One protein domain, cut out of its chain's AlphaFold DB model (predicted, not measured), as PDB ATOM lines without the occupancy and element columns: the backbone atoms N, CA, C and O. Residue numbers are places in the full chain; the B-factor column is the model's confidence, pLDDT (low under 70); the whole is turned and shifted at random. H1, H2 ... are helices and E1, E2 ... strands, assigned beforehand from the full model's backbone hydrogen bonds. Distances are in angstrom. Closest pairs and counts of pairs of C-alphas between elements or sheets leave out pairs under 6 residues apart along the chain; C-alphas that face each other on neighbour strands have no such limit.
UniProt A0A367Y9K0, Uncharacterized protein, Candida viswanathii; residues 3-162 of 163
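What this domain is: This is residues 3 to 162 of the 163 residues of an uncharacterized protein of Candida viswanathii (UniProt A0A367Y9K0). A small, twisted sheet of four strands has helices over both faces: H1 and H2 cover one, H3 and H4 the other. H5, H6 and H7 follow one another as a loosely joined helical end off the sheet, beside H3 and H4. The printed part has 160 residues, with seven named helices and four named strands in the order E1 E2 H1 E3 H2 E4 H3 H4 H5 H6 H7. The sheet's order is E1 E2 E3 E4, mixed, and the class is mixed, helices and strands. The whole is compact, with a radius of gyration of the C-alphas of 16.1 A and spans of 50 by 34 by 29 A.

How they stand to each other: E1, residues 3 to 9, and E2, residues 14 to 20, form an antiparallel hairpin, with N 5 and O 17 at 2.8 A. E3, residues 48 to 52, is parallel to E2, with N 16 and O 49 at 2.8 A, and to E4, residues 75 to 79, with N 50 and O 76 at 2.8 A. H1, residues 26 to 39, and H2, residues 58 to 71, are on the sheet at heights of 9.4 A and 8.2 A. They complete two strand-helix-strand units, parallel neighbour strands joined through a helix: E2, H1, E3 and E3, H2, E4, both crossovers right-handed. H1 touches H2 with residues 30 to 35 alone, closest at the C-alphas of Thr 31 and His 67, 6.7 A, at a steep tilt of 48 degrees, the same way. H3, residues 85 to 102, and H4, residues 114 to 122, are a helical hairpin on the face opposite H1, which gives three layers, helices on both faces of a sheet. H3 touches H4 with residues 96 to 100 alone, the C-alphas of Glu 100 and Lys 114 being closest at 5.9 A. H5, residues 127 to 132, H6, residues 137 to 147, and H7, residues 149 to 159, are not on the sheet. H5 and H6 only just touch, only at the corner, with 3 pairs of C-alphas within 8 A, the closest being Leu 131 and Ala 140, 6.0 A. H6 and H7 likewise only just touch, only at the corner, with 3 pairs, the closest C-alphas being Val 145 and Lys 152, 5.5 A. H7 is close to but not clearly touching H4, with the C-alphas of Leu 120 and Ile 151 at 7.7 A. Every O i to N i+4 pair is within hydrogen-bond range in H2, H3, H4, H6 and H7, against 8 of 10 in H1 and 1 of 2 in H5.

Where its parts are: E1 begins at C-alpha 3, (268.613, 229.454, 225.040), and spans 18.1 A; E2 spans 18.3 A. H3, the longest helix, runs 25.2 A from C-alpha 85, (270.551, 240.851, 231.474). H1 spans 19.0 A and H2 19.9 A. H7 ends at C-alpha 159, (306.416, 242.915, 224.724).

The domain as a whole: The C-alphas of Gln 24 and Val 107 are the two farthest apart, 51.2 A. The printed part has no cut. The link from H3 to H4, 11 residues, is long. The mean pLDDT of the printed part is 71.3; residues 37 to 46, 82, 98 to 112, 114 to 115 and 124 to 162 are under 70.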
ATOM      1  N   GLN A   3     269.481 228.359 225.449       85.25
ATOM      2  CA  GLN A   3     268.613 229.454 225.040       85.25
ATOM      3  C   GLN A   3     269.423 230.740 224.916       85.25
ATOM      4  O   GLN A   3     269.962 231.227 225.907       85.25
ATOM      5  N   LEU A   4     269.479 231.309 223.710       83.75
ATOM      6  CA  LEU A   4     270.035 232.641 223.483       83.75
ATOM      7  C   LEU A   4     269.038 233.691 223.974       83.75
ATOM      8  O   LEU A   4     267.937 233.807 223.441       83.75
ATOM      9  N   ILE A   5     269.421 234.439 225.005       85.69
ATOM     10  CA  ILE A   5     268.579 235.472 225.614       85.69
ATOM     11  C   ILE A   5     268.814 236.821 224.943       85.69
ATOM     12  O   ILE A   5     267.872 237.579 224.723       85.69
ATOM     13  N   SER A   6     270.073 237.148 224.641       82.06
ATOM     14  CA  SER A   6     270.433 238.444 224.071       82.06
ATOM     15  C   SER A   6     271.775 238.398 223.346       82.06
ATOM     16  O   SER A   6     272.636 237.575 223.663       82.06
ATOM     17  N   THR A   7     271.955 239.316 222.397       82.69
ATOM     18  CA  THR A   7     273.236 239.580 221.737       82.69
ATOM     19  C   THR A   7     273.494 241.075 221.663       82.69
ATOM     20  O   THR A   7     272.593 241.834 221.306       82.69
ATOM     21  N   SER A   8     274.733 241.477 221.923       80.38
ATOM     22  CA  SER A   8     275.227 242.830 221.666       80.38
ATOM     23  C   SER A   8     276.553 242.752 220.916       80.38
ATOM     24  O   SER A   8     277.310 241.796 221.082       80.38
ATOM     25  N   THR A   9     276.829 243.747 220.083       75.00
ATOM     26  CA  THR A   9     278.058 243.809 219.294       75.00
ATOM     27  C   THR A   9     278.629 245.218 219.366       75.00
ATOM     28  O   THR A   9     277.963 246.179 218.990       75.00
ATOM     29  N   GLN A  10     279.874 245.321 219.824       72.62
ATOM     30  CA  GLN A  10     280.738 246.490 219.658       72.62
ATOM     31  C   GLN A  10     281.591 246.317 218.393       72.62
ATOM     32  O   GLN A  10     281.627 245.235 217.809       72.62
ATOM     33  N   THR A  11     282.298 247.366 217.968       72.31
ATOM     34  CA  THR A  11     283.134 247.371 216.746       72.31
ATOM     35  C   THR A  11     284.070 246.161 216.631       72.31
ATOM     36  O   THR A  11     284.290 245.684 215.519       72.31
ATOM     37  N   TRP A  12     284.575 245.639 217.756       72.75
ATOM     38  CA  TRP A  12     285.499 244.498 217.803       72.75
ATOM     39  C   TRP A  12     285.099 243.365 218.772       72.75
ATOM     40  O   TRP A  12     285.762 242.331 218.780       72.75
ATOM     41  N   LEU A  13     284.037 243.516 219.575       78.62
ATOM     42  CA  LEU A  13     283.627 242.543 220.604       78.62
ATOM     43  C   LEU A  13     282.176 242.098 220.398       78.62
ATOM     44  O   LEU A  13     281.267 242.927 220.389       78.62
ATOM     45  N   SER A  14     281.942 240.789 220.310       84.38
ATOM     46  CA  SER A  14     280.589 240.212 220.298       84.38
ATOM     47  C   SER A  14     280.235 239.631 221.664       84.38
ATOM     48  O   SER A  14     281.018 238.885 222.243       84.38
ATOM     49  N   ILE A  15     279.055 239.947 222.187       85.38
ATOM     50  CA  ILE A  15     278.577 239.498 223.497       85.38
ATOM     51  C   ILE A  15     277.316 238.661 223.296       85.38
ATOM     52  O   ILE A  15     276.327 239.135 222.739       85.38
ATOM     53  N   TYR A  16     277.343 237.424 223.780       87.69
ATOM     54  CA  TYR A  16     276.247 236.462 223.707       87.69
ATOM     55  C   TYR A  16     275.804 236.106 225.120       87.69
ATOM     56  O   TYR A  16     276.599 235.588 225.899       87.69
ATOM     57  N   VAL A  17     274.539 236.361 225.451       88.50
ATOM     58  CA  VAL A  17     273.958 236.004 226.749       88.50
ATOM     59  C   VAL A  17     273.066 234.786 226.573       88.50
ATOM     60  O   VAL A  17     272.089 234.847 225.822       88.50
ATOM     61  N   ILE A  18     273.384 233.689 227.257       89.69
ATOM     62  CA  ILE A  18     272.690 232.408 227.102       89.69
ATOM     63  C   ILE A  18     272.311 231.794 228.446       89.69
ATOM     64  O   ILE A  18     273.029 231.959 229.424       89.69
ATOM     65  N   THR A  19     271.243 231.006 228.480       87.81
ATOM     66  CA  THR A  19     271.006 230.029 229.553       87.81
ATOM     67  C   THR A  19     271.428 228.653 229.065       87.81
ATOM     68  O   THR A  19     271.099 228.279 227.937       87.81
ATOM     69  N   LEU A  20     272.138 227.898 229.906       87.81
ATOM     70  CA  LEU A  20     272.616 226.557 229.586       87.81
ATOM     71  C   LEU A  20     272.198 225.558 230.668       87.81
ATOM     72  O   LEU A  20     272.677 225.588 231.803       87.81
ATOM     73  N   THR A  21     271.368 224.602 230.262       84.94
ATOM     74  CA  THR A  21     271.044 223.413 231.052       84.94
ATOM     75  C   THR A  21     271.764 222.212 230.456       84.94
ATOM     76  O   THR A  21     271.570 221.905 229.274       84.94
ATOM     77  N   LEU A  22     272.579 221.528 231.264       86.06
ATOM     78  CA  LEU A  22     273.278 220.315 230.842       86.06
ATOM     79  C   LEU A  22     272.283 219.160 230.699       86.06
ATOM     80  O   LEU A  22     271.687 218.699 231.670       86.06
ATOM     81  N   ASP A  23     272.119 218.691 229.470       84.38
ATOM     82  CA  ASP A  23     271.368 217.493 229.115       84.38
ATOM     83  C   ASP A  23     272.079 216.762 227.963       84.38
ATOM     84  O   ASP A  23     273.156 217.166 227.519       84.38
ATOM     85  N   GLN A  24     271.488 215.669 227.474       76.19
ATOM     86  CA  GLN A  24     272.085 214.852 226.411       76.19
ATOM     87  C   GLN A  24     272.282 215.612 225.083       76.19
ATOM     88  O   GLN A  24     273.114 215.201 224.278       76.19
ATOM     89  N   HIS A  25     271.566 216.719 224.854       82.62
ATOM     90  CA  HIS A  25     271.606 217.486 223.600       82.62
ATOM     91  C   HIS A  25     272.472 218.750 223.699       82.62
ATOM     92  O   HIS A  25     272.945 219.255 222.678       82.62
ATOM     93  N   ALA A  26     272.761 219.219 224.918       83.75
ATOM     94  CA  ALA A  26     273.520 220.439 225.187       83.75
ATOM     95  C   ALA A  26     274.889 220.490 224.487       83.75
ATOM     96  O   ALA A  26     275.333 221.563 224.092       83.75
ATOM     97  N   SER A  27     275.557 219.347 224.300       84.94
ATOM     98  CA  SER A  27     276.858 219.273 223.612       84.94
ATOM     99  C   SER A  27     276.760 219.665 222.141       84.94
ATOM    100  O   SER A  27     277.574 220.452 221.651       84.94
ATOM    101  N   THR A  28     275.775 219.115 221.433       86.00
ATOM    102  CA  THR A  28     275.572 219.397 220.010       86.00
ATOM    103  C   THR A  28     275.098 220.834 219.831       86.00
ATOM    104  O   THR A  28     275.713 221.575 219.076       86.00
ATOM    105  N   GLU A  29     274.116 221.270 220.626       87.75
ATOM    106  CA  GLU A  29     273.610 222.651 220.603       87.75
ATOM    107  C   GLU A  29     274.717 223.679 220.879       87.75
ATOM    108  O   GLU A  29     274.805 224.698 220.191       87.75
ATOM    109  N   LEU A  30     275.595 223.412 221.858       87.38
ATOM    110  CA  LEU A  30     276.707 224.310 222.170       87.38
ATOM    111  C   LEU A  30     277.687 224.362 221.009       87.38
ATOM    112  O   LEU A  30     278.120 225.439 220.612       87.38
ATOM    113  N   THR A  31     278.027 223.201 220.457       84.56
ATOM    114  CA  THR A  31     278.953 223.105 219.329       84.56
ATOM    115  C   THR A  31     278.408 223.854 218.117       84.56
ATOM    116  O   THR A  31     279.138 224.641 217.519       84.56
ATOM    117  N   ASP A  32     277.122 223.697 217.809       84.19
ATOM    118  CA  ASP A  32     276.468 224.372 216.691       84.19
ATOM    119  C   ASP A  32     276.407 225.884 216.899       84.19
ATOM    120  O   ASP A  32     276.741 226.641 215.984       84.19
ATOM    121  N   MET A  33     276.062 226.343 218.106       85.12
ATOM    122  CA  MET A  33     276.068 227.764 218.456       85.12
ATOM    123  C   MET A  33     277.474 228.360 218.322       85.12
ATOM    124  O   MET A  33     277.652 229.386 217.659       85.12
ATOM    125  N   LEU A  34     278.484 227.700 218.897       82.88
ATOM    126  CA  LEU A  34     279.877 228.124 218.780       82.88
ATOM    127  C   LEU A  34     280.336 228.118 217.316       82.88
ATOM    128  O   LEU A  34     281.107 228.994 216.945       82.88
ATOM    129  N   ALA A  35     279.875 227.186 216.478       76.44
ATOM    130  CA  ALA A  35     280.297 227.048 215.083       76.44
ATOM    131  C   ALA A  35     279.559 227.965 214.091       76.44
ATOM    132  O   ALA A  35     280.164 228.352 213.090       76.44
ATOM    133  N   HIS A  36     278.304 228.348 214.347       70.31
ATOM    134  CA  HIS A  36     277.466 229.090 213.390       70.31
ATOM    135  C   HIS A  36     277.101 230.503 213.855       70.31
ATOM    136  O   HIS A  36     277.104 231.435 213.054       70.31
ATOM    137  N   VAL A  37     276.793 230.679 215.141       65.81
ATOM    138  CA  VAL A  37     276.291 231.955 215.680       65.81
ATOM    139  C   VAL A  37     277.449 232.901 216.008       65.81
ATOM    140  O   VAL A  37     277.376 234.096 215.725       65.81
ATOM    141  N   ILE A  38     278.563 232.357 216.505       65.44
ATOM    142  CA  ILE A  38     279.790 233.109 216.842       65.44
ATOM    143  C   ILE A  38     280.720 233.250 215.617       65.44
ATOM    144  O   ILE A  38     281.946 233.243 215.716       65.44
ATOM    145  N   THR A  39     280.154 233.260 214.411       56.25
ATOM    146  CA  THR A  39     280.918 233.178 213.148       56.25
ATOM    147  C   THR A  39     280.286 233.976 212.013       56.25
ATOM    148  O   THR A  39     280.775 233.912 210.886       56.25
ATOM    149  N   ALA A  40     279.214 234.734 212.277       45.00
ATOM    150  CA  ALA A  40     278.554 235.502 211.230       45.00
ATOM    151  C   ALA A  40     279.532 236.521 210.589       45.00
ATOM    152  O   ALA A  40     280.319 237.161 211.288       45.00
ATOM    153  N   PRO A  41     279.528 236.658 209.251       44.25
ATOM    154  CA  PRO A  41     280.724 237.003 208.498       44.25
ATOM    155  C   PRO A  41     280.821 238.505 208.245       44.25
ATOM    156  O   PRO A  41     280.287 238.977 207.247       44.25
ATOM    157  N   ARG A  42     281.553 239.248 209.080       39.44
ATOM    158  CA  ARG A  42     282.244 240.483 208.659       39.44
ATOM    159  C   ARG A  42     283.548 240.628 209.440       39.44
ATOM    160  O   ARG A  42     283.552 241.118 210.553       39.44
ATOM    161  N   HIS A  43     284.627 240.204 208.785       36.75
ATOM    162  CA  HIS A  43     286.023 240.524 209.083       36.75
ATOM    163  C   HIS A  43     286.558 240.089 210.458       36.75
ATOM    164  O   HIS A  43     286.403 240.766 211.461       36.75
ATOM    165  N   HIS A  44     287.341 239.008 210.415       44.34
ATOM    166  CA  HIS A  44     288.272 238.565 211.450       44.34
ATOM    167  C   HIS A  44     287.673 238.033 212.754       44.34
ATOM    168  O   HIS A  44     286.494 238.152 213.058       44.34
ATOM    169  N   HIS A  45     288.543 237.322 213.463       54.34
ATOM    170  CA  HIS A  45     288.360 236.656 214.741       54.34
ATOM    171  C   HIS A  45     288.007 237.654 215.853       54.34
ATOM    172  O   HIS A  45     288.813 237.865 216.759       54.34
ATOM    173  N   SER A  46     286.842 238.295 215.774       63.56
ATOM    174  CA  SER A  46     286.392 239.201 216.821       63.56
ATOM    175  C   SER A  46     286.299 238.410 218.123       63.56
ATOM    176  O   SER A  46     285.585 237.396 218.168       63.56
ATOM    177  N   PRO A  47     287.051 238.798 219.169       71.81
ATOM    178  CA  PRO A  47     286.904 238.176 220.471       71.81
ATOM    179  C   PRO A  47     285.432 238.190 220.872       71.81
ATOM    180  O   PRO A  47     284.684 239.120 220.559       71.81
ATOM    181  N   SER A  48     285.000 237.116 221.518       84.75
ATOM    182  CA  SER A  48     283.606 236.965 221.923       84.75
ATOM    183  C   SER A  48     283.499 236.745 223.420       84.75
ATOM    184  O   SER A  48     284.365 236.136 224.046       84.75
ATOM    185  N   LEU A  49     282.411 237.230 223.993       85.94
ATOM    186  CA  LEU A  49     282.068 237.050 225.388       85.94
ATOM    187  C   LEU A  49     280.810 236.197 225.466       85.94
ATOM    188  O   LEU A  49     279.766 236.583 224.946       85.94
ATOM    189  N   LEU A  50     280.910 235.036 226.103       88.56
ATOM    190  CA  LEU A  50     279.776 234.171 226.383       88.56
ATOM    191  C   LEU A  50     279.373 234.349 227.844       88.56
ATOM    192  O   LEU A  50     280.078 233.918 228.756       88.56
ATOM    193  N   VAL A  51     278.242 235.002 228.065       88.50
ATOM    194  CA  VAL A  51     277.686 235.266 229.390       88.50
ATOM    195  C   VAL A  51     276.611 234.225 229.687       88.50
ATOM    196  O   VAL A  51     275.574 234.176 229.029       88.50
ATOM    197  N   LEU A  52     276.854 233.391 230.690       89.69
ATOM    198  CA  LEU A  52     275.923 232.386 231.181       89.69
ATOM    199  C   LEU A  52     274.958 233.043 232.179       89.69
ATOM    200  O   LEU A  52     275.361 233.476 233.258       89.69
ATOM    201  N   ALA A  53     273.682 233.118 231.819       89.00
ATOM    202  CA  ALA A  53     272.589 233.715 232.581       89.00
ATOM    203  C   ALA A  53     272.106 232.803 233.717       89.00
ATOM    204  O   ALA A  53     270.933 232.446 233.824       89.00
ATOM    205  N   GLN A  54     273.044 232.394 234.560       86.69
ATOM    206  CA  GLN A  54     272.830 231.520 235.701       86.69
ATOM    207  C   GLN A  54     273.937 231.750 236.737       86.69
ATOM    208  O   GLN A  54     275.014 232.223 236.367       86.69
ATOM    209  N   PRO A  55     273.711 231.386 238.013       84.75
ATOM    210  CA  PRO A  55     274.770 231.383 239.012       84.75
ATOM    211  C   PRO A  55     275.952 230.514 238.579       84.75
ATOM    212  O   PRO A  55     275.782 229.544 237.834       84.75
ATOM    213  N   TYR A  56     277.142 230.833 239.088       83.69
ATOM    214  CA  TYR A  56     278.335 230.033 238.829       83.69
ATOM    215  C   TYR A  56     278.111 228.559 239.186       83.69
ATOM    216  O   TYR A  56     277.833 228.214 240.336       83.69
ATOM    217  N   ALA A  57     278.293 227.697 238.189       83.88
ATOM    218  CA  ALA A  57     278.256 226.250 238.316       83.88
ATOM    219  C   ALA A  57     279.519 225.681 237.659       83.88
ATOM    220  O   ALA A  57     279.793 225.939 236.483       83.88
ATOM    221  N   ARG A  58     280.340 224.970 238.443       82.38
ATOM    222  CA  ARG A  58     281.675 224.522 238.010       82.38
ATOM    223  C   ARG A  58     281.606 223.551 236.833       82.38
ATOM    224  O   ARG A  58     282.360 223.705 235.884       82.38
ATOM    225  N   ASP A  59     280.708 222.582 236.902       85.62
ATOM    226  CA  ASP A  59     280.445 221.593 235.855       85.62
ATOM    227  C   ASP A  59     280.038 222.250 234.532       85.62
ATOM    228  O   ASP A  59     280.568 221.912 233.474       85.62
ATOM    229  N   VAL A  60     279.161 223.253 234.593       86.00
ATOM    230  CA  VAL A  60     278.760 224.048 233.428       86.00
ATOM    231  C   VAL A  60     279.945 224.830 232.872       86.00
ATOM    232  O   VAL A  60     280.165 224.844 231.662       86.00
ATOM    233  N   PHE A  61     280.736 225.462 233.743       84.62
ATOM    234  CA  PHE A  61     281.923 226.202 233.328       84.62
ATOM    235  C   PHE A  61     282.927 225.298 232.614       84.62
ATOM    236  O   PHE A  61     283.350 225.612 231.507       84.62
ATOM    237  N   GLU A  62     283.285 224.166 233.220       82.19
ATOM    238  CA  GLU A  62     284.230 223.197 232.661       82.19
ATOM    239  C   GLU A  62     283.731 222.629 231.329       82.19
ATOM    240  O   GLU A  62     284.501 222.542 230.369       82.19
ATOM    241  N   PHE A  63     282.437 222.312 231.241       87.25
ATOM    242  CA  PHE A  63     281.794 221.875 230.007       87.25
ATOM    243  C   PHE A  63     281.948 222.921 228.896       87.25
ATOM    244  O   PHE A  63     282.494 222.623 227.832       87.25
ATOM    245  N   VAL A  64     281.544 224.168 229.151       86.94
ATOM    246  CA  VAL A  64     281.634 225.250 228.160       86.94
ATOM    247  C   VAL A  64     283.083 225.520 227.766       86.94
ATOM    248  O   VAL A  64     283.383 225.634 226.578       86.94
ATOM    249  N   GLN A  65     283.996 225.556 228.736       82.94
ATOM    250  CA  GLN A  65     285.425 225.758 228.495       82.94
ATOM    251  C   GLN A  65     286.012 224.668 227.595       82.94
ATOM    252  O   GLN A  65     286.753 224.981 226.665       82.94
ATOM    253  N   CYS A  66     285.637 223.400 227.785       83.50
ATOM    254  CA  CYS A  66     286.073 222.317 226.903       83.50
ATOM    255  C   CYS A  66     285.647 222.548 225.446       83.50
ATOM    256  O   CYS A  66     286.439 222.330 224.528       83.50
ATOM    257  N   HIS A  67     284.413 223.002 225.221       84.31
ATOM    258  CA  HIS A  67     283.910 223.288 223.878       84.31
ATOM    259  C   HIS A  67     284.558 224.534 223.260       84.31
ATOM    260  O   HIS A  67     284.936 224.507 222.088       84.31
ATOM    261  N   VAL A  68     284.768 225.591 224.048       84.38
ATOM    262  CA  VAL A  68     285.494 226.793 223.615       84.38
ATOM    263  C   VAL A  68     286.925 226.441 223.206       84.38
ATOM    264  O   VAL A  68     287.335 226.775 222.096       84.38
ATOM    265  N   LEU A  69     287.658 225.688 224.033       78.44
ATOM    266  CA  LEU A  69     289.028 225.257 223.732       78.44
ATOM    267  C   LEU A  69     289.101 224.446 222.432       78.44
ATOM    268  O   LEU A  69     289.981 224.677 221.606       78.44
ATOM    269  N   ARG A  70     288.149 223.529 222.216       76.19
ATOM    270  CA  ARG A  70     288.066 222.722 220.986       76.19
ATOM    271  C   ARG A  70     287.700 223.538 219.748       76.19
ATOM    272  O   ARG A  70     288.058 223.141 218.646       76.19
ATOM    273  N   SER A  71     287.004 224.660 219.919       75.94
ATOM    274  CA  SER A  71     286.612 225.529 218.806       75.94
ATOM    275  C   SER A  71     287.778 226.336 218.222       75.94
ATOM    276  O   SER A  71     287.651 226.869 217.122       75.94
ATOM    277  N   GLY A  72     288.897 226.461 218.950       71.50
ATOM    278  CA  GLY A  72     290.028 227.308 218.556       71.50
ATOM    279  C   GLY A  72     289.703 228.808 218.539       71.50
ATOM    280  O   GLY A  72     290.463 229.594 217.977       71.50
ATOM    281  N   LYS A  73     288.565 229.211 219.120       74.12
ATOM    282  CA  LYS A  73     288.102 230.600 219.158       74.12
ATOM    283  C   LYS A  73     288.534 231.300 220.445       74.12
ATOM    284  O   LYS A  73     288.601 230.701 221.516       74.12
ATOM    285  N   THR A  74     288.746 232.606 220.338       75.81
ATOM    286  CA  THR A  74     289.050 233.489 221.468       75.81
ATOM    287  C   THR A  74     287.747 233.924 222.138       75.81
ATOM    288  O   THR A  74     287.180 234.962 221.794       75.81
ATOM    289  N   ILE A  75     287.238 233.094 223.054       82.19
ATOM    290  CA  ILE A  75     285.971 233.325 223.762       82.19
ATOM    291  C   ILE A  75     286.222 233.367 225.268       82.19
ATOM    292  O   ILE A  75     286.737 232.406 225.838       82.19
ATOM    293  N   ALA A  76     285.839 234.466 225.912       84.00
ATOM    294  CA  ALA A  76     285.794 234.567 227.366       84.00
ATOM    295  C   ALA A  76     284.421 234.106 227.870       84.00
ATOM    296  O   ALA A  76     283.401 234.383 227.236       84.00
ATOM    297  N   VAL A  77     284.383 233.400 229.001       84.75
ATOM    298  CA  VAL A  77     283.141 232.867 229.584       84.75
ATOM    299  C   VAL A  77     282.901 233.515 230.939       84.75
ATOM    300  O   VAL A  77     283.755 233.447 231.822       84.75
ATOM    301  N   LEU A  78     281.725 234.111 231.109       85.31
ATOM    302  CA  LEU A  78     281.291 234.784 232.331       85.31
ATOM    303  C   LEU A  78     279.987 234.177 232.843       85.31
ATOM    304  O   LEU A  78     279.232 233.589 232.077       85.31
ATOM    305  N   PHE A  79     279.700 234.370 234.128       84.94
ATOM    306  CA  PHE A  79     278.411 234.037 234.732       84.94
ATOM    307  C   PHE A  79     277.735 235.298 235.250       84.94
ATOM    308  O   PHE A  79     278.402 236.197 235.762       84.94
ATOM    309  N   MET A  80     276.411 235.331 235.158       84.56
ATOM    310  CA  MET A  80     275.601 236.362 235.788       84.56
ATOM    311  C   MET A  80     275.417 236.058 237.275       84.56
ATOM    312  O   MET A  80     274.973 234.977 237.655       84.56
ATOM    313  N   ASN A  81     275.680 237.047 238.126       71.62
ATOM    314  CA  ASN A  81     275.491 236.932 239.572       71.62
ATOM    315  C   ASN A  81     274.224 237.667 240.032       71.62
ATOM    316  O   ASN A  81     274.288 238.605 240.816       71.62
ATOM    317  N   GLY A  82     273.058 237.238 239.539       69.06
ATOM    318  CA  GLY A  82     271.757 237.770 239.978       69.06
ATOM    319  C   GLY A  82     271.384 239.153 239.428       69.06
ATOM    320  O   GLY A  82     270.327 239.676 239.772       69.06
ATOM    321  N   GLU A  83     272.213 239.734 238.562       73.19
ATOM    322  CA  GLU A  83     271.903 240.966 237.836       73.19
ATOM    323  C   GLU A  83     270.884 240.729 236.713       73.19
ATOM    324  O   GLU A  83     270.700 239.610 236.230       73.19
ATOM    325  N   SER A  84     270.218 241.792 236.260       84.12
ATOM    326  CA  SER A  84     269.404 241.717 235.047       84.12
ATOM    327  C   SER A  84     270.299 241.631 233.807       84.12
ATOM    328  O   SER A  84     271.392 242.195 233.768       84.12
ATOM    329  N   VAL A  85     269.817 240.966 232.752       81.81
ATOM    330  CA  VAL A  85     270.551 240.851 231.474       81.81
ATOM    331  C   VAL A  85     270.885 242.231 230.904       81.81
ATOM    332  O   VAL A  85     272.002 242.459 230.448       81.81
ATOM    333  N   SER A  86     269.942 243.174 230.983       82.19
ATOM    334  CA  SER A  86     270.150 244.553 230.535       82.19
ATOM    335  C   SER A  86     271.184 245.298 231.380       82.19
ATOM    336  O   SER A  86     271.975 246.060 230.824       82.19
ATOM    337  N   GLY A  87     271.208 245.070 232.697       81.25
ATOM    338  CA  GLY A  87     272.192 245.646 233.610       81.25
ATOM    339  C   GLY A  87     273.603 245.150 233.306       81.25
ATOM    340  O   GLY A  87     274.494 245.963 233.070       81.25
ATOM    341  N   GLN A  88     273.770 243.831 233.197       81.44
ATOM    342  CA  GLN A  88     275.051 243.194 232.893       81.44
ATOM    343  C   GLN A  88     275.602 243.636 231.529       81.44
ATOM    344  O   GLN A  88     276.785 243.959 231.419       81.44
ATOM    345  N   LEU A  89     274.755 243.684 230.492       82.19
ATOM    346  CA  LEU A  89     275.153 244.173 229.168       82.19
ATOM    347  C   LEU A  89     275.576 245.640 229.225       82.19
ATOM    348  O   LEU A  89     276.659 245.975 228.757       82.19
ATOM    349  N   SER A  90     274.784 246.490 229.884       82.69
ATOM    350  CA  SER A  90     275.114 247.911 230.044       82.69
ATOM    351  C   SER A  90     276.426 248.119 230.810       82.69
ATOM    352  O   SER A  90     277.171 249.050 230.509       82.69
ATOM    353  N   ALA A  91     276.717 247.272 231.803       80.25
ATOM    354  CA  ALA A  91     277.967 247.310 232.554       80.25
ATOM    355  C   ALA A  91     279.163 246.916 231.676       80.25
ATOM    356  O   ALA A  91     280.155 247.641 231.650       80.25
ATOM    357  N   ILE A  92     279.058 245.817 230.918       81.56
ATOM    358  CA  ILE A  92     280.116 245.362 230.000       81.56
ATOM    359  C   ILE A  92     280.373 246.409 228.912       81.56
ATOM    360  O   ILE A  92     281.521 246.750 228.649       81.56
ATOM    361  N   GLU A  93     279.320 246.958 228.305       81.75
ATOM    362  CA  GLU A  93     279.443 247.992 227.271       81.75
ATOM    363  C   GLU A  93     280.091 249.267 227.813       81.75
ATOM    364  O   GLU A  93     280.971 249.842 227.171       81.75
ATOM    365  N   ARG A  94     279.695 249.697 229.018       80.81
ATOM    366  CA  ARG A  94     280.317 250.841 229.689       80.81
ATOM    367  C   ARG A  94     281.798 250.585 229.949       80.81
ATOM    368  O   ARG A  94     282.601 251.451 229.632       80.81
ATOM    369  N   PHE A  95     282.147 249.406 230.462       77.69
ATOM    370  CA  PHE A  95     283.532 249.027 230.724       77.69
ATOM    371  C   PHE A  95     284.388 249.042 229.452       77.69
ATOM    372  O   PHE A  95     285.463 249.632 229.450       77.69
ATOM    373  N   VAL A  96     283.904 248.435 228.362       77.25
ATOM    374  CA  VAL A  96     284.622 248.409 227.076       77.25
ATOM    375  C   VAL A  96     284.912 249.829 226.593       77.25
ATOM    376  O   VAL A  96     286.059 250.137 226.276       77.25
ATOM    377  N   ARG A  97     283.904 250.708 226.622       75.56
ATOM    378  CA  ARG A  97     284.072 252.115 226.249       75.56
ATOM    379  C   ARG A  97     285.046 252.846 227.172       75.56
ATOM    380  O   ARG A  97     285.889 253.598 226.695       75.56
ATOM    381  N   ASP A  98     284.957 252.630 228.482       68.75
ATOM    382  CA  ASP A  98     285.852 253.296 229.427       68.75
ATOM    383  C   ASP A  98     287.315 252.852 229.227       68.75
ATOM    384  O   ASP A  98     288.218 253.684 229.318       68.75
ATOM    385  N   VAL A  99     287.573 251.584 228.875       69.25
ATOM    386  CA  VAL A  99     288.927 251.131 228.506       69.25
ATOM    387  C   VAL A  99     289.414 251.800 227.221       69.25
ATOM    388  O   VAL A  99     290.550 252.269 227.176       69.25
ATOM    389  N   GLU A 100     288.579 251.882 226.186       68.50
ATOM    390  CA  GLU A 100     288.940 252.543 224.926       68.50
ATOM    391  C   GLU A 100     289.268 254.030 225.121       68.50
ATOM    392  O   GLU A 100     290.297 254.517 224.636       68.50
ATOM    393  N   GLU A 101     288.421 254.748 225.857       66.75
ATOM    394  CA  GLU A 101     288.479 256.205 225.977       66.75
ATOM    395  C   GLU A 101     289.465 256.690 227.045       66.75
ATOM    396  O   GLU A 101     290.116 257.716 226.844       66.75
ATOM    397  N   ARG A 102     289.584 255.988 228.180       62.16
ATOM    398  CA  ARG A 102     290.211 256.548 229.395       62.16
ATOM    399  C   ARG A 102     291.557 255.936 229.737       62.16
ATOM    400  O   ARG A 102     292.438 256.647 230.210       62.16
ATOM    401  N   VAL A 103     291.756 254.658 229.413       59.91
ATOM    402  CA  VAL A 103     293.014 253.983 229.744       59.91
ATOM    403  C   VAL A 103     294.141 254.584 228.915       59.91
ATOM    404  O   VAL A 103     294.193 254.432 227.690       59.91
ATOM    405  N   THR A 104     295.045 255.278 229.600       54.12
ATOM    406  CA  THR A 104     296.270 255.829 229.026       54.12
ATOM    407  C   THR A 104     297.394 254.870 229.393       54.12
ATOM    408  O   THR A 104     297.704 254.688 230.565       54.12
ATOM    409  N   LEU A 105     297.932 254.162 228.402       51.72
ATOM    410  CA  LEU A 105     298.937 253.126 228.625       51.72
ATOM    411  C   LEU A 105     300.316 253.778 228.745       51.72
ATOM    412  O   LEU A 105     300.876 254.212 227.740       51.72
ATOM    413  N   ASP A 106     300.851 253.849 229.965       44.19
ATOM    414  CA  ASP A 106     302.204 254.356 230.194       44.19
ATOM    415  C   ASP A 106     303.279 253.453 229.559       44.19
ATOM    416  O   ASP A 106     303.059 252.277 229.235       44.19
ATOM    417  N   VAL A 107     304.448 254.059 229.332       39.69
ATOM    418  CA  VAL A 107     305.581 253.543 228.549       39.69
ATOM    419  C   VAL A 107     305.965 252.128 229.009       39.69
ATOM    420  O   VAL A 107     306.571 251.934 230.059       39.69
ATOM    421  N   GLY A 108     305.565 251.133 228.216       45.91
ATOM    422  CA  GLY A 108     305.648 249.699 228.523       45.91
ATOM    423  C   GLY A 108     304.412 248.914 228.066       45.91
ATOM    424  O   GLY A 108     304.514 247.726 227.772       45.91
ATOM    425  N   PHE A 109     303.262 249.585 227.936       49.84
ATOM    426  CA  PHE A 109     302.008 249.001 227.437       49.84
ATOM    427  C   PHE A 109     301.515 249.616 226.121       49.84
ATOM    428  O   PHE A 109     300.551 249.113 225.553       49.84
ATOM    429  N   ALA A 110     302.178 250.663 225.618       52.22
ATOM    430  CA  ALA A 110     301.813 251.361 224.379       52.22
ATOM    431  C   ALA A 110     301.675 250.433 223.151       52.22
ATOM    432  O   ALA A 110     300.992 250.780 222.192       52.22
ATOM    433  N   GLU A 111     302.295 249.251 223.189       55.78
ATOM    434  CA  GLU A 111     302.259 248.262 222.109       55.78
ATOM    435  C   GLU A 111     301.093 247.263 222.191       55.78
ATOM    436  O   GLU A 111     300.842 246.534 221.230       55.78
ATOM    437  N   VAL A 112     300.369 247.196 223.317       61.41
ATOM    438  CA  VAL A 112     299.192 246.327 223.450       61.41
ATOM    439  C   VAL A 112     297.945 247.125 223.055       61.41
ATOM    440  O   VAL A 112     297.628 248.107 223.724       61.41
ATOM    441  N   PRO A 113     297.189 246.702 222.021       70.19
ATOM    442  CA  PRO A 113     295.939 247.367 221.660       70.19
ATOM    443  C   PRO A 113     294.960 247.366 222.838       70.19
ATOM    444  O   PRO A 113     294.809 246.343 223.521       70.19
ATOM    445  N   LYS A 114     294.275 248.492 223.073       69.94
ATOM    446  CA  LYS A 114     293.325 248.649 224.189       69.94
ATOM    447  C   LYS A 114     292.209 247.604 224.136       69.94
ATOM    448  O   LYS A 114     291.767 247.119 225.171       69.94
ATOM    449  N   GLU A 115     291.827 247.183 222.938       69.00
ATOM    450  CA  GLU A 115     290.852 246.129 222.664       69.00
ATOM    451  C   GLU A 115     291.316 244.783 223.232       69.00
ATOM    452  O   GLU A 115     290.607 244.100 223.976       69.00
ATOM    453  N   ARG A 116     292.569 244.415 222.940       70.38
ATOM    454  CA  ARG A 116     293.178 243.185 223.459       70.38
ATOM    455  C   ARG A 116     293.287 243.238 224.977       70.38
ATOM    456  O   ARG A 116     293.130 242.214 225.640       70.38
ATOM    457  N   LEU A 117     293.529 244.425 225.518       70.88
ATOM    458  CA  LEU A 117     293.621 244.641 226.945       70.88
ATOM    459  C   LEU A 117     292.265 244.503 227.651       70.88
ATOM    460  O   LEU A 117     292.159 243.726 228.599       70.88
ATOM    461  N   ALA A 118     291.227 245.178 227.152       71.81
ATOM    462  CA  ALA A 118     289.854 245.061 227.638       71.81
ATOM    463  C   ALA A 118     289.380 243.602 227.620       71.81
ATOM    464  O   ALA A 118     288.784 243.122 228.584       71.81
ATOM    465  N   PHE A 119     289.703 242.863 226.556       73.38
ATOM    466  CA  PHE A 119     289.375 241.445 226.471       73.38
ATOM    467  C   PHE A 119     290.095 240.600 227.530       73.38
ATOM    468  O   PHE A 119     289.466 239.778 228.195       73.38
ATOM    469  N   LEU A 120     291.406 240.800 227.711       71.69
ATOM    470  CA  LEU A 120     292.174 240.089 228.738       71.69
ATOM    471  C   LEU A 120     291.619 240.359 230.138       71.69
ATOM    472  O   LEU A 120     291.531 239.429 230.933       71.69
ATOM    473  N   MET A 121     291.217 241.600 230.410       72.00
ATOM    474  CA  MET A 121     290.588 242.008 231.663       72.00
ATOM    475  C   MET A 121     289.231 241.324 231.891       72.00
ATOM    476  O   MET A 121     289.014 240.725 232.943       72.00
ATOM    477  N   LEU A 122     288.343 241.342 230.888       73.75
ATOM    478  CA  LEU A 122     287.034 240.670 230.942       73.75
ATOM    479  C   LEU A 122     287.149 239.155 231.117       73.75
ATOM    480  O   LEU A 122     286.257 238.529 231.683       73.75
ATOM    481  N   ASN A 123     288.238 238.559 230.635       70.50
ATOM    482  CA  ASN A 123     288.471 237.126 230.749       70.50
ATOM    483  C   ASN A 123     288.892 236.685 232.160       70.50
ATOM    484  O   ASN A 123     289.001 235.486 232.418       70.50
ATOM    485  N   VAL A 124     289.147 237.613 233.087       68.06
ATOM    486  CA  VAL A 124     289.507 237.234 234.452       68.06
ATOM    487  C   VAL A 124     288.281 237.235 235.367       68.06
ATOM    488  O   VAL A 124     287.595 238.255 235.490       68.06
ATOM    489  N   PRO A 125     287.997 236.110 236.053       59.66
ATOM    490  CA  PRO A 125     286.828 235.996 236.914       59.66
ATOM    491  C   PRO A 125     286.771 237.088 237.987       59.66
ATOM    492  O   PRO A 125     287.731 237.303 238.722       59.66
ATOM    493  N   GLY A 126     285.620 237.755 238.099       62.25
ATOM    494  CA  GLY A 126     285.362 238.758 239.137       62.25
ATOM    495  C   GLY A 126     285.974 240.139 238.888       62.25
ATOM    496  O   GLY A 126     285.740 241.034 239.694       62.25
ATOM    497  N   PHE A 127     286.688 240.353 237.779       69.25
ATOM    498  CA  PHE A 127     287.329 241.640 237.489       69.25
ATOM    499  C   PHE A 127     286.336 242.808 237.392       69.25
ATOM    500  O   PHE A 127     286.544 243.851 238.002       69.25
ATOM    501  N   MET A 128     285.211 242.607 236.699       68.75
ATOM    502  CA  MET A 128     284.138 243.607 236.587       68.75
ATOM    503  C   MET A 128     283.606 244.064 237.950       68.75
ATOM    504  O   MET A 128     283.322 245.238 238.136       68.75
ATOM    505  N   ARG A 129     283.521 243.149 238.918       66.25
ATOM    506  CA  ARG A 129     283.089 243.461 240.283       66.25
ATOM    507  C   ARG A 129     284.195 244.156 241.081       66.25
ATOM    508  O   ARG A 129     283.921 245.066 241.848       66.25
ATOM    509  N   TYR A 130     285.450 243.761 240.871       66.25
ATOM    510  CA  TYR A 130     286.612 244.410 241.483       66.25
ATOM    511  C   TYR A 130     286.757 245.882 241.059       66.25
ATOM    512  O   TYR A 130     287.188 246.717 241.850       66.25
ATOM    513  N   LEU A 131     286.356 246.214 239.829       65.88
ATOM    514  CA  LEU A 131     286.297 247.591 239.338       65.88
ATOM    515  C   LEU A 131     285.319 248.470 240.117       65.88
ATOM    516  O   LEU A 131     285.622 249.635 240.342       65.88
ATOM    517  N   GLU A 132     284.183 247.923 240.553       65.25
ATOM    518  CA  GLU A 132     283.205 248.667 241.360       65.25
ATOM    519  C   GLU A 132     283.770 249.062 242.735       65.25
ATOM    520  O   GLU A 132     283.305 250.019 243.349       65.25
ATOM    521  N   GLU A 133     284.793 248.344 243.206       66.31
ATOM    522  CA  GLU A 133     285.483 248.593 244.474       66.31
ATOM    523  C   GLU A 133     286.708 249.521 244.320       66.31
ATOM    524  O   GLU A 133     287.298 249.938 245.320       66.31
ATOM    525  N   CYS A 134     287.106 249.861 243.087       60.19
ATOM    526  CA  CYS A 134     288.276 250.691 242.794       60.19
ATOM    527  C   CYS A 134     287.889 252.132 242.416       60.19
ATOM    528  O   CYS A 134     286.852 252.385 241.813       60.19
ATOM    529  N   GLY A 135     288.751 253.097 242.765       60.88
ATOM    530  CA  GLY A 135     288.510 254.525 242.507       60.88
ATOM    531  C   GLY A 135     288.718 254.959 241.051       60.88
ATOM    532  O   GLY A 135     288.159 255.972 240.634       60.88
ATOM    533  N   SER A 136     289.498 254.198 240.278       68.12
ATOM    534  CA  SER A 136     289.750 254.418 238.851       68.12
ATOM    535  C   SER A 136     290.004 253.084 238.134       68.12
ATOM    536  O   SER A 136     290.387 252.087 238.757       68.12
ATOM    537  N   ILE A 137     289.773 253.055 236.817       66.44
ATOM    538  CA  ILE A 137     290.055 251.881 235.974       66.44
ATOM    539  C   ILE A 137     291.564 251.639 235.889       66.44
ATOM    540  O   ILE A 137     291.998 250.491 235.833       66.44
ATOM    541  N   GLU A 138     292.352 252.708 235.917       63.12
ATOM    542  CA  GLU A 138     293.808 252.700 235.892       63.12
ATOM    543  C   GLU A 138     294.373 252.031 237.153       63.12
ATOM    544  O   GLU A 138     295.152 251.084 237.040       63.12
ATOM    545  N   ASP A 139     293.895 252.416 238.342       67.62
ATOM    546  CA  ASP A 139     294.304 251.805 239.614       67.62
ATOM    547  C   ASP A 139     293.892 250.332 239.679       67.62
ATOM    548  O   ASP A 139     294.648 249.476 240.156       67.62
ATOM    549  N   ALA A 140     292.682 250.022 239.201       68.00
ATOM    550  CA  ALA A 140     292.198 248.653 239.121       68.00
ATOM    551  C   ALA A 140     293.097 247.825 238.204       68.00
ATOM    552  O   ALA A 140     293.509 246.731 238.582       68.00
ATOM    553  N   PHE A 141     293.445 248.364 237.034       65.00
ATOM    554  CA  PHE A 141     294.280 247.707 236.042       65.00
ATOM    555  C   PHE A 141     295.717 247.480 236.533       65.00
ATOM    556  O   PHE A 141     296.215 246.354 236.447       65.00
ATOM    557  N   GLU A 142     296.370 248.492 237.110       63.88
ATOM    558  CA  GLU A 142     297.722 248.362 237.665       63.88
ATOM    559  C   GLU A 142     297.778 247.316 238.779       63.88
ATOM    560  O   GLU A 142     298.612 246.403 238.756       63.88
ATOM    561  N   ARG A 143     296.835 247.385 239.728       63.28
ATOM    562  CA  ARG A 143     296.712 246.378 240.790       63.28
ATOM    563  C   ARG A 143     296.485 244.992 240.212       63.28
ATOM    564  O   ARG A 143     297.024 244.013 240.722       63.28
ATOM    565  N   PHE A 144     295.743 244.893 239.119       63.91
ATOM    566  CA  PHE A 144     295.447 243.621 238.490       63.91
ATOM    567  C   PHE A 144     296.647 242.966 237.813       63.91
ATOM    568  O   PHE A 144     296.867 241.764 237.992       63.91
ATOM    569  N   VAL A 145     297.445 243.748 237.079       54.81
ATOM    570  CA  VAL A 145     298.710 243.292 236.483       54.81
ATOM    571  C   VAL A 145     299.693 242.857 237.574       54.81
ATOM    572  O   VAL A 145     300.424 241.879 237.394       54.81
ATOM    573  N   LEU A 146     299.693 243.535 238.725       55.22
ATOM    574  CA  LEU A 146     300.531 243.178 239.871       55.22
ATOM    575  C   LEU A 146     300.080 241.883 240.564       55.22
ATOM    576  O   LEU A 146     300.929 241.090 240.972       55.22
ATOM    577  N   LEU A 147     298.770 241.653 240.681       55.31
ATOM    578  CA  LEU A 147     298.203 240.501 241.394       55.31
ATOM    579  C   LEU A 147     298.152 239.222 240.543       55.31
ATOM    580  O   LEU A 147     298.228 238.120 241.087       55.31
ATOM    581  N   ASN A 148     298.064 239.337 239.215       54.72
ATOM    582  CA  ASN A 148     297.899 238.191 238.320       54.72
ATOM    583  C   ASN A 148     299.154 237.928 237.481       54.72
ATOM    584  O   ASN A 148     299.330 238.440 236.374       54.72
ATOM    585  N   ASN A 149     300.007 237.028 237.984       50.44
ATOM    586  CA  ASN A 149     301.246 236.608 237.320       50.44
ATOM    587  C   ASN A 149     301.045 236.063 235.894       50.44
ATOM    588  O   ASN A 149     301.967 236.132 235.087       50.44
ATOM    589  N   SER A 150     299.877 235.502 235.573       46.41
ATOM    590  CA  SER A 150     299.532 235.030 234.224       46.41
ATOM    591  C   SER A 150     299.388 236.186 233.237       46.41
ATOM    592  O   SER A 150     299.981 236.139 232.164       46.41
ATOM    593  N   ILE A 151     298.687 237.252 233.626       55.03
ATOM    594  CA  ILE A 151     298.549 238.475 232.827       55.03
ATOM    595  C   ILE A 151     299.913 239.133 232.688       55.03
ATOM    596  O   ILE A 151     300.339 239.409 231.576       55.03
ATOM    597  N   LYS A 152     300.657 239.264 233.792       53.25
ATOM    598  CA  LYS A 152     302.032 239.770 233.772       53.25
ATOM    599  C   LYS A 152     302.926 238.976 232.813       53.25
ATOM    600  O   LYS A 152     303.679 239.573 232.057       53.25
ATOM    601  N   LYS A 153     302.833 237.641 232.793       53.16
ATOM    602  CA  LYS A 153     303.593 236.782 231.864       53.16
ATOM    603  C   LYS A 153     303.157 236.942 230.408       53.16
ATOM    604  O   LYS A 153     304.029 237.007 229.552       53.16
ATOM    605  N   ILE A 154     301.854 237.026 230.131       54.16
ATOM    606  CA  ILE A 154     301.318 237.262 228.779       54.16
ATOM    607  C   ILE A 154     301.770 238.631 228.268       54.16
ATOM    608  O   ILE A 154     302.267 238.737 227.153       54.16
ATOM    609  N   VAL A 155     301.671 239.658 229.110       53.25
ATOM    610  CA  VAL A 155     302.135 241.020 228.827       53.25
ATOM    611  C   VAL A 155     303.639 241.031 228.541       53.25
ATOM    612  O   VAL A 155     304.061 241.535 227.507       53.25
ATOM    613  N   LEU A 156     304.451 240.402 229.397       54.91
ATOM    614  CA  LEU A 156     305.904 240.320 229.210       54.91
ATOM    615  C   LEU A 156     306.311 239.500 227.977       54.91
ATOM    616  O   LEU A 156     307.347 239.773 227.383       54.91
ATOM    617  N   GLN A 157     305.541 238.478 227.596       53.09
ATOM    618  CA  GLN A 157     305.797 237.702 226.380       53.09
ATOM    619  C   GLN A 157     305.434 238.472 225.113       53.09
ATOM    620  O   GLN A 157     306.157 238.367 224.129       53.09
ATOM    621  N   LEU A 158     304.344 239.242 225.131       47.25
ATOM    622  CA  LEU A 158     303.936 240.063 223.993       47.25
ATOM    623  C   LEU A 158     304.899 241.232 223.761       47.25
ATOM    624  O   LEU A 158     305.257 241.472 222.617       47.25
ATOM    625  N   ALA A 159     305.393 241.869 224.826       49.84
ATOM    626  CA  ALA A 159     306.416 242.915 224.724       49.84
ATOM    627  C   ALA A 159     307.739 242.403 224.118       49.84
ATOM    628  O   ALA A 159     308.397 243.112 223.374       49.84
ATOM    629  N   ARG A 160     308.118 241.145 224.385       46.38
ATOM    630  CA  ARG A 160     309.351 240.526 223.853       46.38
ATOM    631  C   ARG A 160     309.255 240.038 222.407       46.38
ATOM    632  O   ARG A 160     310.270 239.657 221.842       46.38
ATOM    633  N   LEU A 161     308.051 239.938 221.845       39.78
ATOM    634  CA  LEU A 161     307.838 239.490 220.462       39.78
ATOM    635  C   LEU A 161     307.889 240.647 219.453       39.78
ATOM    636  O   LEU A 161     307.910 240.388 218.252       39.78
ATOM    637  N   ASN A 162     307.890 241.888 219.941       39.69
ATOM    638  CA  ASN A 162     307.958 243.110 219.141       39.69
ATOM    639  C   ASN A 162     309.355 243.774 219.159       39.69
ATOM    640  O   ASN A 162     309.536 244.786 218.485       39.69
TER     641      ASN A 162